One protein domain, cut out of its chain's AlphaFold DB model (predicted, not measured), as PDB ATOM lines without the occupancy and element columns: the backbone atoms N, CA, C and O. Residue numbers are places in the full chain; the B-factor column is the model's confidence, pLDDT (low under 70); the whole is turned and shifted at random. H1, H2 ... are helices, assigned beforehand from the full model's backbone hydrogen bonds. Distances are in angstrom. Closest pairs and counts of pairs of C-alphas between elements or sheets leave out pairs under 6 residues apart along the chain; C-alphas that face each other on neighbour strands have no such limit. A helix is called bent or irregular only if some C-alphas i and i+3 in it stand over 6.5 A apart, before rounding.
ATOM      1  N   ARG A  16     280.607 567.421 328.054       89.25
ATOM      2  CA  ARG A  16     280.135 567.620 329.432       89.25
ATOM      3  C   ARG A  16     279.923 566.315 330.199       89.25
ATOM      4  O   ARG A  16     279.834 566.365 331.417       89.25
ATOM      5  N   ARG A  17     279.854 565.175 329.504       89.19
ATOM      6  CA  ARG A  17     279.739 563.848 330.121       89.19
ATOM      7  C   ARG A  17     281.065 563.323 330.671       89.19
ATOM      8  O   ARG A  17     281.053 562.353 331.413       89.19
ATOM      9  N   PHE A  18     282.200 563.938 330.327       87.19
ATOM     10  CA  PHE A  18     283.474 563.579 330.943       87.19
ATOM     11  C   PHE A  18     283.542 564.128 332.366       87.19
ATOM     12  O   PHE A  18     283.508 565.340 332.587       87.19
ATOM     13  N   GLU A  19     283.671 563.231 333.334       81.00
ATOM     14  CA  GLU A  19     283.726 563.595 334.741       81.00
ATOM     15  C   GLU A  19     285.041 564.293 335.107       81.00
ATOM     16  O   GLU A  19     286.142 563.904 334.694       81.00
ATOM     17  N   ARG A  20     284.924 565.324 335.956       73.00
ATOM     18  CA  ARG A  20     286.075 566.082 336.476       73.00
ATOM     19  C   ARG A  20     286.982 565.228 337.367       73.00
ATOM     20  O   ARG A  20     288.192 565.433 337.345       73.00
ATOM     21  N   GLY A  21     286.408 564.286 338.118       67.88
ATOM     22  CA  GLY A  21     287.124 563.457 339.093       67.88
ATOM     23  C   GLY A  21     287.954 562.325 338.484       67.88
ATOM     24  O   GLY A  21     289.011 561.996 339.015       67.88
ATOM     25  N   THR A  22     287.523 561.772 337.349       82.12
ATOM     26  CA  THR A  22     288.130 560.582 336.738       82.12
ATOM     27  C   THR A  22     288.914 560.962 335.480       82.12
ATOM     28  O   THR A  22     290.076 561.367 335.570       82.12
ATOM     29  N   THR A  23     288.290 560.903 334.305       83.50
ATOM     30  CA  THR A  23     288.902 561.175 332.997       83.50
ATOM     31  C   THR A  23     289.656 562.499 332.962       83.50
ATOM     32  O   THR A  23     290.847 562.544 332.633       83.50
ATOM     33  N   LEU A  24     288.975 563.595 333.306       86.19
ATOM     34  CA  LEU A  24     289.571 564.924 333.227       86.19
ATOM     35  C   LEU A  24     290.634 565.118 334.316       86.19
ATOM     36  O   LEU A  24     291.658 565.741 334.052       86.19
ATOM     37  N   GLY A  25     290.451 564.529 335.499       87.94
ATOM     38  CA  GLY A  25     291.448 564.528 336.570       87.94
ATOM     39  C   GLY A  25     292.739 563.813 336.162       87.94
ATOM     40  O   GLY A  25     293.837 564.335 336.365       87.94
ATOM     41  N   ASN A  26     292.630 562.656 335.507       89.00
ATOM     42  CA  ASN A  26     293.774 561.912 334.979       89.00
ATOM     43  C   ASN A  26     294.474 562.666 333.841       89.00
ATOM     44  O   ASN A  26     295.707 562.741 333.810       89.00
ATOM     45  N   ALA A  27     293.707 563.296 332.950       90.38
ATOM     46  CA  ALA A  27     294.255 564.186 331.934       90.38
ATOM     47  C   ALA A  27     294.994 565.380 332.566       90.38
ATOM     48  O   ALA A  27     296.096 565.730 332.136       90.38
ATOM     49  N   TRP A  28     294.437 565.965 333.629       90.88
ATOM     50  CA  TRP A  28     295.067 567.060 334.358       90.88
ATOM     51  C   TRP A  28     296.376 566.634 335.020       90.88
ATOM     52  O   TRP A  28     297.372 567.335 334.879       90.88
ATOM     53  N   LYS A  29     296.426 565.460 335.667       90.25
ATOM     54  CA  LYS A  29     297.668 564.900 336.236       90.25
ATOM     55  C   LYS A  29     298.776 564.793 335.185       90.25
ATOM     56  O   LYS A  29     299.914 565.161 335.464       90.25
ATOM     57  N   ARG A  30     298.447 564.330 333.971       91.25
ATOM     58  CA  ARG A  30     299.406 564.254 332.854       91.25
ATOM     59  C   ARG A  30     299.892 565.646 332.429       91.25
ATOM     60  O   ARG A  30     301.091 565.828 332.273       91.25
ATOM     61  N   ILE A  31     298.999 566.633 332.308       90.75
ATOM     62  CA  ILE A  31     299.368 568.015 331.936       90.75
ATOM     63  C   ILE A  31     300.201 568.702 333.024       90.75
ATOM     64  O   ILE A  31     301.156 569.404 332.710       90.75
ATOM     65  N   LYS A  32     299.879 568.502 334.307       90.81
ATOM     66  CA  LYS A  32     300.648 569.102 335.407       90.81
ATOM     67  C   LYS A  32     302.125 568.733 335.328       90.81
ATOM     68  O   LYS A  32     302.960 569.590 335.573       90.81
ATOM     69  N   ARG A  33     302.437 567.490 334.951       91.25
ATOM     70  CA  ARG A  33     303.818 566.998 334.826       91.25
ATOM     71  C   ARG A  33     304.617 567.675 333.713       91.25
ATOM     72  O   ARG A  33     305.833 567.608 333.739       91.25
ATOM     73  N   THR A  34     303.955 568.308 332.742       90.88
ATOM     74  CA  THR A  34     304.629 568.983 331.620       90.88
ATOM     75  C   THR A  34     304.874 570.470 331.861       90.88
ATOM     76  O   THR A  34     305.472 571.126 331.017       90.88
ATOM     77  N   ILE A  35     304.338 571.028 332.947       90.12
ATOM     78  CA  ILE A  35     304.426 572.457 333.256       90.12
ATOM     79  C   ILE A  35     305.492 572.647 334.329       90.12
ATOM     80  O   ILE A  35     305.493 571.927 335.326       90.12
ATOM     81  N   ASP A  36     306.362 573.633 334.131       90.38
ATOM     82  CA  ASP A  36     307.256 574.101 335.181       90.38
ATOM     83  C   ASP A  36     306.461 574.927 336.201       90.38
ATOM     84  O   ASP A  36     305.874 575.961 335.875       90.38
ATOM     85  N   TRP A  37     306.409 574.435 337.436       91.25
ATOM     86  CA  TRP A  37     305.710 575.076 338.548       91.25
ATOM     87  C   TRP A  37     306.658 575.828 339.481       91.25
ATOM     88  O   TRP A  37     306.228 576.213 340.562       91.25
ATOM     89  N   SER A  38     307.928 576.017 339.122       91.88
ATOM     90  CA  SER A  38     308.904 576.706 339.979       91.88
ATOM     91  C   SER A  38     308.508 578.165 340.238       91.88
ATOM     92  O   SER A  38     308.670 578.667 341.348       91.88
ATOM     93  N   ASP A  39     307.891 578.810 339.247       90.38
ATOM     94  CA  ASP A  39     307.395 580.183 339.328       90.38
ATOM     95  C   ASP A  39     306.105 580.309 340.186       90.38
ATOM     96  O   ASP A  39     305.071 579.704 339.859       90.38
ATOM     97  N   PRO A  40     306.107 581.135 341.255       90.44
ATOM     98  CA  PRO A  40     304.925 581.402 342.078       90.44
ATOM     99  C   PRO A  40     303.727 581.957 341.295       90.44
ATOM    100  O   PRO A  40     302.578 581.631 341.610       90.44
ATOM    101  N   GLU A  41     303.958 582.764 340.256       88.38
ATOM    102  CA  GLU A  41     302.880 583.319 339.430       88.38
ATOM    103  C   GLU A  41     302.178 582.234 338.604       88.38
ATOM    104  O   GLU A  41     300.950 582.241 338.447       88.38
ATOM    105  N   THR A  42     302.935 581.253 338.122       88.56
ATOM    106  CA  THR A  42     302.400 580.080 337.429       88.56
ATOM    107  C   THR A  42     301.541 579.226 338.361       88.56
ATOM    108  O   THR A  42     300.436 578.827 337.974       88.56
ATOM    109  N   LYS A  43     301.961 579.033 339.622       90.00
ATOM    110  CA  LYS A  43     301.151 578.335 340.642       90.00
ATOM    111  C   LYS A  43     299.810 579.033 340.883       90.00
ATOM    112  O   LYS A  43     298.770 578.374 340.829       90.00
ATOM    113  N   LYS A  44     299.799 580.363 341.055       91.50
ATOM    114  CA  LYS A  44     298.556 581.150 341.219       91.50
ATOM    115  C   LYS A  44     297.601 580.992 340.029       91.50
ATOM    116  O   LYS A  44     296.382 581.020 340.187       91.50
ATOM    117  N   LYS A  45     298.140 580.797 338.822       89.75
ATOM    118  CA  LYS A  45     297.362 580.640 337.581       89.75
ATOM    119  C   LYS A  45     296.890 579.207 337.324       89.75
ATOM    120  O   LYS A  45     296.191 578.999 336.332       89.75
ATOM    121  N   ALA A  46     297.179 578.239 338.198       90.19
ATOM    122  CA  ALA A  46     296.807 576.835 338.002       90.19
ATOM    123  C   ALA A  46     295.323 576.611 337.629       90.19
ATOM    124  O   ALA A  46     295.075 575.872 336.671       90.19
ATOM    125  N   PRO A  47     294.327 577.271 338.266       89.31
ATOM    126  CA  PRO A  47     292.923 577.107 337.879       89.31
ATOM    127  C   PRO A  47     292.635 577.604 336.455       89.31
ATOM    128  O   PRO A  47     291.924 576.949 335.692       89.31
ATOM    129  N   LYS A  48     293.230 578.740 336.063       87.56
ATOM    130  CA  LYS A  48     293.088 579.305 334.710       87.56
ATOM    131  C   LYS A  48     293.766 578.416 333.669       87.56
ATOM    132  O   LYS A  48     293.184 578.150 332.620       87.56
ATOM    133  N   ILE A  49     294.962 577.912 333.973       90.31
ATOM    134  CA  ILE A  49     295.689 576.966 333.117       90.31
ATOM    135  C   ILE A  49     294.842 575.715 332.886       90.31
ATOM    136  O   ILE A  49     294.685 575.290 331.741       90.31
ATOM    137  N   TRP A  50     294.253 575.161 333.949       91.06
ATOM    138  CA  TRP A  50     293.387 573.996 333.838       91.06
ATOM    139  C   TRP A  50     292.165 574.268 332.955       91.06
ATOM    140  O   TRP A  50     291.911 573.512 332.020       91.06
ATOM    141  N   ALA A  51     291.467 575.386 333.170       89.00
ATOM    142  CA  ALA A  51     290.314 575.763 332.355       89.00
ATOM    143  C   ALA A  51     290.667 575.885 330.858       89.00
ATOM    144  O   ALA A  51     289.924 575.415 329.992       89.00
ATOM    145  N   VAL A  52     291.825 576.472 330.532       89.44
ATOM    146  CA  VAL A  52     292.317 576.560 329.146       89.44
ATOM    147  C   VAL A  52     292.677 575.183 328.595       89.44
ATOM    148  O   VAL A  52     292.363 574.881 327.439       89.44
ATOM    149  N   ALA A  53     293.327 574.340 329.393       91.44
ATOM    150  CA  ALA A  53     293.703 572.995 328.987       91.44
ATOM    151  C   ALA A  53     292.471 572.122 328.707       91.44
ATOM    152  O   ALA A  53     292.421 571.474 327.665       91.44
ATOM    153  N   GLU A  54     291.442 572.179 329.554       90.81
ATOM    154  CA  GLU A  54     290.160 571.496 329.343       90.81
ATOM    155  C   GLU A  54     289.506 571.931 328.019       90.81
ATOM    156  O   GLU A  54     289.104 571.092 327.209       90.81
ATOM    157  N   GLN A  55     289.472 573.240 327.732       89.75
ATOM    158  CA  GLN A  55     288.951 573.757 326.459       89.75
ATOM    159  C   GLN A  55     289.766 573.268 325.252       89.75
ATOM    160  O   GLN A  55     289.189 572.922 324.214       89.75
ATOM    161  N   LYS A  56     291.098 573.217 325.372       90.56
ATOM    162  CA  LYS A  56     291.976 572.677 324.325       90.56
ATOM    163  C   LYS A  56     291.752 571.181 324.118       90.56
ATOM    164  O   LYS A  56     291.689 570.750 322.970       90.56
ATOM    165  N   LEU A  57     291.586 570.400 325.183       92.69
ATOM    166  CA  LEU A  57     291.298 568.970 325.080       92.69
ATOM    167  C   LEU A  57     289.962 568.712 324.389       92.69
ATOM    168  O   LEU A  57     289.920 567.909 323.462       92.69
ATOM    169  N   ASN A  58     288.918 569.468 324.736       92.94
ATOM    170  CA  ASN A  58     287.628 569.416 324.045       92.94
ATOM    171  C   ASN A  58     287.782 569.686 322.543       92.94
ATOM    172  O   ASN A  58     287.260 568.951 321.703       92.94
ATOM    173  N   HIS A  59     288.539 570.729 322.190       91.56
ATOM    174  CA  HIS A  59     288.808 571.058 320.795       91.56
ATOM    175  C   HIS A  59     289.554 569.929 320.067       91.56
ATOM    176  O   HIS A  59     289.157 569.554 318.965       91.56
ATOM    177  N   LEU A  60     290.601 569.369 320.680       93.38
ATOM    178  CA  LEU A  60     291.390 568.280 320.102       93.38
ATOM    179  C   LEU A  60     290.576 566.991 319.945       93.38
ATOM    180  O   LEU A  60     290.680 566.346 318.908       93.38
ATOM    181  N   TRP A  61     289.730 566.654 320.915       94.81
ATOM    182  CA  TRP A  61     288.835 565.498 320.851       94.81
ATOM    183  C   TRP A  61     287.799 565.642 319.727       94.81
ATOM    184  O   TRP A  61     287.639 564.747 318.899       94.81
ATOM    185  N   LYS A  62     287.163 566.815 319.599       93.62
ATOM    186  CA  LYS A  62     286.264 567.108 318.467       93.62
ATOM    187  C   LYS A  62     286.990 567.066 317.126       93.62
ATOM    188  O   LYS A  62     286.440 566.557 316.153       93.62
ATOM    189  N   LYS A  63     288.219 567.589 317.070       94.50
ATOM    190  CA  LYS A  63     289.066 567.538 315.872       94.50
ATOM    191  C   LYS A  63     289.408 566.095 315.499       94.50
ATOM    192  O   LYS A  63     289.344 565.759 314.324       94.50
ATOM    193  N   HIS A  64     289.722 565.247 316.476       94.81
ATOM    194  CA  HIS A  64     289.978 563.829 316.247       94.81
ATOM    195  C   HIS A  64     288.762 563.142 315.617       94.81
ATOM    196  O   HIS A  64     288.897 562.571 314.540       94.81
ATOM    197  N   LYS A  65     287.562 563.316 316.187       94.38
ATOM    198  CA  LYS A  65     286.313 562.803 315.594       94.38
ATOM    199  C   LYS A  65     286.065 563.306 314.176       94.38
ATOM    200  O   LYS A  65     285.668 562.533 313.314       94.38
ATOM    201  N   ALA A  66     286.295 564.596 313.928       94.38
ATOM    202  CA  ALA A  66     286.128 565.180 312.601       94.38
ATOM    203  C   ALA A  66     287.109 564.581 311.579       94.38
ATOM    204  O   ALA A  66     286.719 564.315 310.446       94.38
ATOM    205  N   ASN A  67     288.356 564.330 311.984       95.19
ATOM    206  CA  ASN A  67     289.344 563.666 311.138       95.19
ATOM    207  C   ASN A  67     288.958 562.208 310.857       95.19
ATOM    208  O   ASN A  67     289.055 561.778 309.714       95.19
ATOM    209  N   LEU A  68     288.486 561.468 311.869       95.25
ATOM    210  CA  LEU A  68     288.001 560.101 311.675       95.25
ATOM    211  C   LEU A  68     286.825 560.069 310.701       95.25
ATOM    212  O   LEU A  68     286.825 559.267 309.775       95.25
ATOM    213  N   LYS A  69     285.866 560.992 310.854       94.56
ATOM    214  CA  LYS A  69     284.739 561.119 309.928       94.56
ATOM    215  C   LYS A  69     285.216 561.327 308.489       94.56
ATOM    216  O   LYS A  69     284.812 560.592 307.596       94.56
ATOM    217  N   LYS A  70     286.124 562.285 308.290       95.12
ATOM    218  CA  LYS A  70     286.683 562.615 306.975       95.12
ATOM    219  C   LYS A  70     287.409 561.434 306.325       95.12
ATOM    220  O   LYS A  70     287.340 561.283 305.113       95.12
ATOM    221  N   ASN A  71     288.137 560.648 307.114       94.19
ATOM    222  CA  ASN A  71     289.009 559.599 306.590       94.19
ATOM    223  C   ASN A  71     288.295 558.249 306.428       94.19
ATOM    224  O   ASN A  71     288.634 557.507 305.516       94.19
ATOM    225  N   TRP A  72     287.330 557.933 307.298       94.50
ATOM    226  CA  TRP A  72     286.768 556.580 307.428       94.50
ATOM    227  C   TRP A  72     285.246 556.503 307.297       94.50
ATOM    228  O   TRP A  72     284.705 555.411 307.202       94.50
ATOM    229  N   TYR A  73     284.533 557.631 307.292       94.69
ATOM    230  CA  TYR A  73     283.078 557.640 307.104       94.69
ATOM    231  C   TYR A  73     282.682 558.298 305.785       94.69
ATOM    232  O   TYR A  73     282.021 557.667 304.968       94.69
ATOM    233  N   ASP A  74     283.116 559.539 305.546       93.56
ATOM    234  CA  ASP A  74     282.721 560.308 304.360       93.56
ATOM    235  C   ASP A  74     283.071 559.597 303.027       93.56
ATOM    236  O   ASP A  74     282.221 559.608 302.135       93.56
ATOM    237  N   PRO A  75     284.238 558.929 302.867       95.12
ATOM    238  CA  PRO A  75     284.560 558.192 301.638       95.12
ATOM    239  C   PRO A  75     283.708 556.933 301.419       95.12
ATOM    240  O   PRO A  75     283.558 556.491 300.285       95.12
ATOM    241  N   PHE A  76     283.139 556.369 302.487       94.19
ATOM    242  CA  PHE A  76     282.449 555.075 302.479       94.19
ATOM    243  C   PHE A  76     280.946 555.204 302.751       94.19
ATOM    244  O   PHE A  76     280.297 554.213 303.067       94.19
ATOM    245  N   LEU A  77     280.371 556.405 302.636       88.00
ATOM    246  CA  LEU A  77     279.005 556.722 303.078       88.00
ATOM    247  C   LEU A  77     277.928 555.735 302.581       88.00
ATOM    248  O   LEU A  77     276.988 555.442 303.315       88.00
ATOM    249  N   ASN A  78     278.097 555.189 301.373       88.38
ATOM    250  CA  ASN A  78     277.165 554.250 300.737       88.38
ATOM    251  C   ASN A  78     277.654 552.787 300.747       88.38
ATOM    252  O   ASN A  78     277.049 551.935 300.108       88.38
ATOM    253  N   SER A  79     278.751 552.498 301.445       93.81
ATOM    254  CA  SER A  79     279.352 551.169 301.581       93.81
ATOM    255  C   SER A  79     279.195 550.658 303.013       93.81
ATOM    256  O   SER A  79     279.125 551.444 303.965       93.81
ATOM    257  N   GLU A  80     279.157 549.341 303.197       91.81
ATOM    258  CA  GLU A  80     279.233 548.726 304.529       91.81
ATOM    259  C   GLU A  80     280.581 548.994 305.214       91.81
ATOM    260  O   GLU A  80     280.667 548.998 306.444       91.81
ATOM    261  N   GLU A  81     281.617 549.324 304.438       92.12
ATOM    262  CA  GLU A  81     282.952 549.644 304.946       92.12
ATOM    263  C   GLU A  81     282.964 550.832 305.915       92.12
ATOM    264  O   GLU A  81     283.816 550.877 306.799       92.12
ATOM    265  N   ARG A  82     281.973 551.739 305.861       93.50
ATOM    266  CA  ARG A  82     281.861 552.859 306.817       93.50
ATOM    267  C   ARG A  82     281.730 552.415 308.272       93.50
ATOM    268  O   ARG A  82     282.049 553.186 309.175       93.50
ATOM    269  N   TRP A  83     281.262 551.190 308.523       92.94
ATOM    270  CA  TRP A  83     281.154 550.621 309.870       92.94
ATOM    271  C   TRP A  83     282.493 550.138 310.432       92.94
ATOM    272  O   TRP A  83     282.550 549.732 311.596       92.94
ATOM    273  N   ASN A  84     283.566 550.213 309.641       92.75
ATOM    274  CA  ASN A  84     284.909 549.804 310.018       92.75
ATOM    275  C   ASN A  84     285.863 551.005 309.971       92.75
ATOM    276  O   ASN A  84     285.982 551.698 308.967       92.75
ATOM    277  N   CYS A  85     286.568 551.249 311.076       91.00
ATOM    278  CA  CYS A  85     287.637 552.241 311.146       91.00
ATOM    279  C   CYS A  85     288.974 551.514 311.253       91.00
ATOM    280  O   CYS A  85     289.154 550.705 312.162       91.00
ATOM    281  N   ASN A  86     289.901 551.807 310.341       87.38
ATOM    282  CA  ASN A  86     291.241 551.224 310.335       87.38
ATOM    283  C   ASN A  86     292.255 552.151 311.040       87.38
ATOM    284  O   ASN A  86     293.293 552.508 310.486       87.38
ATOM    285  N   ASP A  87     291.903 552.624 312.240       89.44
ATOM    286  CA  ASP A  87     292.786 553.395 313.127       89.44
ATOM    287  C   ASP A  87     292.928 552.641 314.453       89.44
ATOM    288  O   ASP A  87     291.961 552.528 315.206       89.44
ATOM    289  N   ASP A  88     294.135 552.159 314.758       88.50
ATOM    290  CA  ASP A  88     294.423 551.336 315.948       88.50
ATOM    291  C   ASP A  88     294.091 552.030 317.276       88.50
ATOM    292  O   ASP A  88     293.958 551.396 318.323       88.50
ATOM    293  N   ARG A  89     293.961 553.359 317.256       89.19
ATOM    294  CA  ARG A  89     293.619 554.157 318.439       89.19
ATOM    295  C   ARG A  89     292.118 554.188 318.707       89.19
ATOM    296  O   ARG A  89     291.715 554.833 319.669       89.19
ATOM    297  N   VAL A  90     291.305 553.567 317.855       92.31
ATOM    298  CA  VAL A  90     289.845 553.606 317.906       92.31
ATOM    299  C   VAL A  90     289.284 552.204 318.112       92.31
ATOM    300  O   VAL A  90     289.462 551.311 317.286       92.31
ATOM    301  N   SER A  91     288.514 552.024 319.183       93.19
ATOM    302  CA  SER A  91     287.755 550.794 319.394       93.19
ATOM    303  C   SER A  91     286.684 550.634 318.314       93.19
ATOM    304  O   SER A  91     285.905 551.555 318.041       93.19
ATOM    305  N   LYS A  92     286.602 549.429 317.737       93.44
ATOM    306  CA  LYS A  92     285.598 549.066 316.722       93.44
ATOM    307  C   LYS A  92     284.169 549.285 317.226       93.44
ATOM    308  O   LYS A  92     283.313 549.743 316.474       93.44
ATOM    309  N   GLU A  93     283.914 548.992 318.499       93.88
ATOM    310  CA  GLU A  93     282.606 549.200 319.123       93.88
ATOM    311  C   GLU A  93     282.276 550.694 319.244       93.88
ATOM    312  O   GLU A  93     281.213 551.133 318.800       93.88
ATOM    313  N   GLN A  94     283.225 551.495 319.746       94.75
ATOM    314  CA  GLN A  94     283.050 552.947 319.864       94.75
ATOM    315  C   GLN A  94     282.805 553.599 318.497       94.75
ATOM    316  O   GLN A  94     281.978 554.506 318.372       94.75
ATOM    317  N   TRP A  95     283.499 553.125 317.458       96.31
ATOM    318  CA  TRP A  95     283.294 553.585 316.088       96.31
ATOM    319  C   TRP A  95     281.875 553.305 315.593       96.31
ATOM    320  O   TRP A  95     281.203 554.227 315.132       96.31
ATOM    321  N   ARG A  96     281.380 552.070 315.742       95.50
ATOM    322  CA  ARG A  96     280.016 551.699 315.322       95.50
ATOM    323  C   ARG A  96     278.953 552.554 316.010       95.50
ATOM    324  O   ARG A  96     278.042 553.050 315.349       95.50
ATOM    325  N   LEU A  97     279.090 552.791 317.316       95.69
ATOM    326  CA  LEU A  97     278.182 553.669 318.064       95.69
ATOM    327  C   LEU A  97     278.228 555.119 317.557       95.69
ATOM    328  O   LEU A  97     277.188 555.770 317.427       95.69
ATOM    329  N   LEU A  98     279.420 555.622 317.224       95.69
ATOM    330  CA  LEU A  98     279.595 556.965 316.675       95.69
ATOM    331  C   LEU A  98     278.990 557.112 315.269       95.69
ATOM    332  O   LEU A  98     278.325 558.116 315.002       95.69
ATOM    333  N   VAL A  99     279.181 556.124 314.391       95.75
ATOM    334  CA  VAL A  99     278.585 556.101 313.043       95.75
ATOM    335  C   VAL A  99     277.061 556.088 313.140       95.75
ATOM    336  O   VAL A  99     276.409 556.950 312.549       95.75
ATOM    337  N   LYS A 100     276.495 555.216 313.990       95.75
ATOM    338  CA  LYS A 100     275.048 555.177 314.263       95.75
ATOM    339  C   LYS A 100     274.521 556.538 314.720       95.75
ATOM    340  O   LYS A 100     273.460 556.970 314.280       95.75
ATOM    341  N   TYR A 101     275.265 557.248 315.571       94.00
ATOM    342  CA  TYR A 101     274.903 558.604 315.987       94.00
ATOM    343  C   TYR A 101     274.898 559.603 314.819       94.00
ATOM    344  O   TYR A 101     273.968 560.405 314.712       94.00
ATOM    345  N   TRP A 102     275.908 559.584 313.943       94.38
ATOM    346  CA  TRP A 102     275.974 560.498 312.795       94.38
ATOM    347  C   TRP A 102     274.841 560.305 311.791       94.38
ATOM    348  O   TRP A 102     274.450 561.284 311.156       94.38
ATOM    349  N   GLU A 103     274.314 559.089 311.677       93.69
ATOM    350  CA  GLU A 103     273.178 558.759 310.811       93.69
ATOM    351  C   GLU A 103     271.820 559.177 311.406       93.69
ATOM    352  O   GLU A 103     270.811 559.166 310.707       93.69
ATOM    353  N   THR A 104     271.770 559.631 312.665       94.88
ATOM    354  CA  THR A 104     270.524 560.154 313.246       94.88
ATOM    355  C   THR A 104     270.105 561.484 312.607       94.88
ATOM    356  O   THR A 104     270.923 562.389 312.401       94.88
ATOM    357  N   GLY A 105     268.798 561.663 312.381       95.12
ATOM    358  CA  GLY A 105     268.230 562.903 311.834       95.12
ATOM    359  C   GLY A 105     268.672 564.183 312.572       95.12
ATOM    360  O   GLY A 105     269.101 565.142 311.920       95.12
ATOM    361  N   PRO A 106     268.668 564.230 313.923       93.81
ATOM    362  CA  PRO A 106     269.169 565.385 314.670       93.81
ATOM    363  C   PRO A 106     270.654 565.698 314.425       93.81
ATOM    364  O   PRO A 106     271.026 566.875 314.328       93.81
ATOM    365  N   ALA A 107     271.515 564.679 314.314       91.06
ATOM    366  CA  ALA A 107     272.942 564.870 314.053       91.06
ATOM    367  C   ALA A 107     273.187 565.395 312.631       91.06
ATOM    368  O   ALA A 107     273.961 566.344 312.453       91.06
ATOM    369  N   GLN A 108     272.481 564.850 311.638       93.31
ATOM    370  CA  GLN A 108     272.540 565.314 310.251       93.31
ATOM    371  C   GLN A 108     272.050 566.759 310.121       93.31
ATOM    372  O   GLN A 108     272.770 567.598 309.572       93.31
ATOM    373  N   LYS A 109     270.899 567.098 310.721       95.62
ATOM    374  CA  LYS A 109     270.372 568.473 310.753       95.62
ATOM    375  C   LYS A 109     271.393 569.442 311.348       95.62
ATOM    376  O   LYS A 109     271.711 570.460 310.735       95.62
ATOM    377  N   ARG A 110     271.984 569.100 312.501       91.62
ATOM    378  CA  ARG A 110     273.033 569.910 313.145       91.62
ATOM    379  C   ARG A 110     274.260 570.078 312.244       91.62
ATOM    380  O   ARG A 110     274.820 571.172 312.178       91.62
ATOM    381  N   SER A 111     274.677 569.019 311.551       91.25
ATOM    382  CA  SER A 111     275.799 569.049 310.608       91.25
ATOM    383  C   SER A 111     275.527 569.990 309.428       91.25
ATOM    384  O   SER A 111     276.360 570.850 309.134       91.25
ATOM    385  N   ILE A 112     274.346 569.893 308.807       93.31
ATOM    386  CA  ILE A 112     273.918 570.760 307.697       93.31
ATOM    387  C   ILE A 112     273.878 572.222 308.151       93.31
ATOM    388  O   ILE A 112     274.513 573.077 307.535       93.31
ATOM    389  N   THR A 113     273.221 572.514 309.279       95.62
ATOM    390  CA  THR A 113     273.165 573.872 309.836       95.62
ATOM    391  C   THR A 113     274.563 574.432 310.105       95.62
ATOM    392  O   THR A 113     274.854 575.570 309.736       95.62
ATOM    393  N   ASN A 114     275.461 573.641 310.698       92.25
ATOM    394  CA  ASN A 114     276.835 574.070 310.962       92.25
ATOM    395  C   ASN A 114     277.631 574.319 309.674       92.25
ATOM    396  O   ASN A 114     278.407 575.275 309.630       92.25
ATOM    397  N   LYS A 115     277.421 573.519 308.620       92.62
ATOM    398  CA  LYS A 115     278.029 573.730 307.296       92.62
ATOM    399  C   LYS A 115     277.548 575.045 306.677       92.62
ATOM    400  O   LYS A 115     278.380 575.861 306.280       92.62
ATOM    401  N   CYS A 116     276.240 575.307 306.696       94.75
ATOM    402  CA  CYS A 116     275.666 576.573 306.229       94.75
ATOM    403  C   CYS A 116     276.186 577.772 307.040       94.75
ATOM    404  O   CYS A 116     276.552 578.798 306.474       94.75
ATOM    405  N   ASN A 117     276.289 577.642 308.365       92.94
ATOM    406  CA  ASN A 117     276.842 578.695 309.222       92.94
ATOM    407  C   ASN A 117     278.330 578.941 308.952       92.94
ATOM    408  O   ASN A 117     278.772 580.089 308.944       92.94
ATOM    409  N   ARG A 118     279.107 577.882 308.697       90.62
ATOM    410  CA  ARG A 118     280.521 578.005 308.332       90.62
ATOM    411  C   ARG A 118     280.691 578.736 307.000       90.62
ATOM    412  O   ARG A 118     281.582 579.575 306.916       90.62
ATOM    413  N   ALA A 119     279.828 578.471 306.019       92.12
ATOM    414  CA  ALA A 119     279.839 579.150 304.721       92.12
ATOM    415  C   ALA A 119     279.558 580.663 304.826       92.12
ATOM    416  O   ALA A 119     280.058 581.437 304.018       92.12
ATOM    417  N   LYS A 120     278.834 581.113 305.861       91.62
ATOM    418  CA  LYS A 120     278.581 582.543 306.134       91.62
ATOM    419  C   LYS A 120     279.780 583.283 306.748       91.62
ATOM    420  O   LYS A 120     279.715 584.494 306.953       91.62
ATOM    421  N   CYS A 121     280.867 582.594 307.100       88.12
ATOM    422  CA  CYS A 121     282.046 583.225 307.688       88.12
ATOM    423  C   CYS A 121     282.838 583.987 306.612       88.12
ATOM    424  O   CYS A 121     283.569 583.380 305.840       88.12
TER     425      CYS A 121
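What this domain is: This is residues 16 to 121 of the 380 residues of the protein "uncharacterized protein LOC110768483" of Prunus avium (UniProt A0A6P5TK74). One long helix, H3, makes the long axis of an open, elongated model, with small parts gathered at its two ends and its residues 59 to 64 standing free. Near its beginning lie H1 and the short H2; by its last residues the short H4 and H5 make a small cluster, and from there H6 reaches away as an arm, with residues 112 to 121 sticking out free. The printed part has 106 residues, with six named helices in the order H1 to H6 and no named strand, and its class is all helix. The whole is loose, with a radius of gyration of the C-alphas of 18.1 A and spans of 56 by 36 by 21 A.

How they stand to each other: H1, residues 23 to 32, is close to but not clearly touching H3, residues 46 to 76; their closest C-alphas, those of Trp 28 and Trp 50, are 7.2 A apart. The two run opposite ways at a steep tilt of 63 degrees. H2, residues 40 to 44, is apart from H1 and meets H3 only through their link. H3 has a kink of 34 degrees near residue 70, and it is irregular, but only just: C-alphas 71 and 74 are 6.7 A apart. With residues 72 to 76 alone it touches H4, residues 80 to 83, only at the corner; the closest C-alphas, those of Phe 76 and Arg 82, are 4.9 A apart. H4 touches H5, residues 92 to 102, where the closest C-alphas, those of Trp 83 and Arg 96, are 5.7 A apart. H5 is about perpendicular to H3, at 86 degrees, and close but not clearly touching, with Tyr 73 and Val 99 the closest C-alphas at 7.6 A. H6, residues 105 to 119, is close to but not clearly touching H5, with the closest C-alphas, those of Trp 102 and Gln 108, 6.4 A apart; at 72 degrees the two are only just about perpendicular. H6 is apart from H3. Every backbone O i to N i+4 pair is within hydrogen-bond range in H1, H2, H5 and H6, and 24 of 27 are in H3, while H4 is too short for such a pair.

Where its parts are: H1 begins at C-alpha 23, (288.902, 561.175, 332.997), and is 14.4 A long. H2 has five residues. H3 runs 44.1 A from C-alpha 46 at (296.807, 576.835, 338.002) to C-alpha 76 at (282.449, 555.075, 302.479). H4 has four residues, and H5 is 15.5 A long. H6 is 21.2 A long and ends at C-alpha 119, (279.839, 579.150, 304.721).

The domain as a whole: The two C-alphas farthest apart, those of Pro 40 and Asn 78, are 56.7 A from each other. The printed part has no cut and no long link. The mean pLDDT of the printed part is 91.3, and residue 21 alone is under 70.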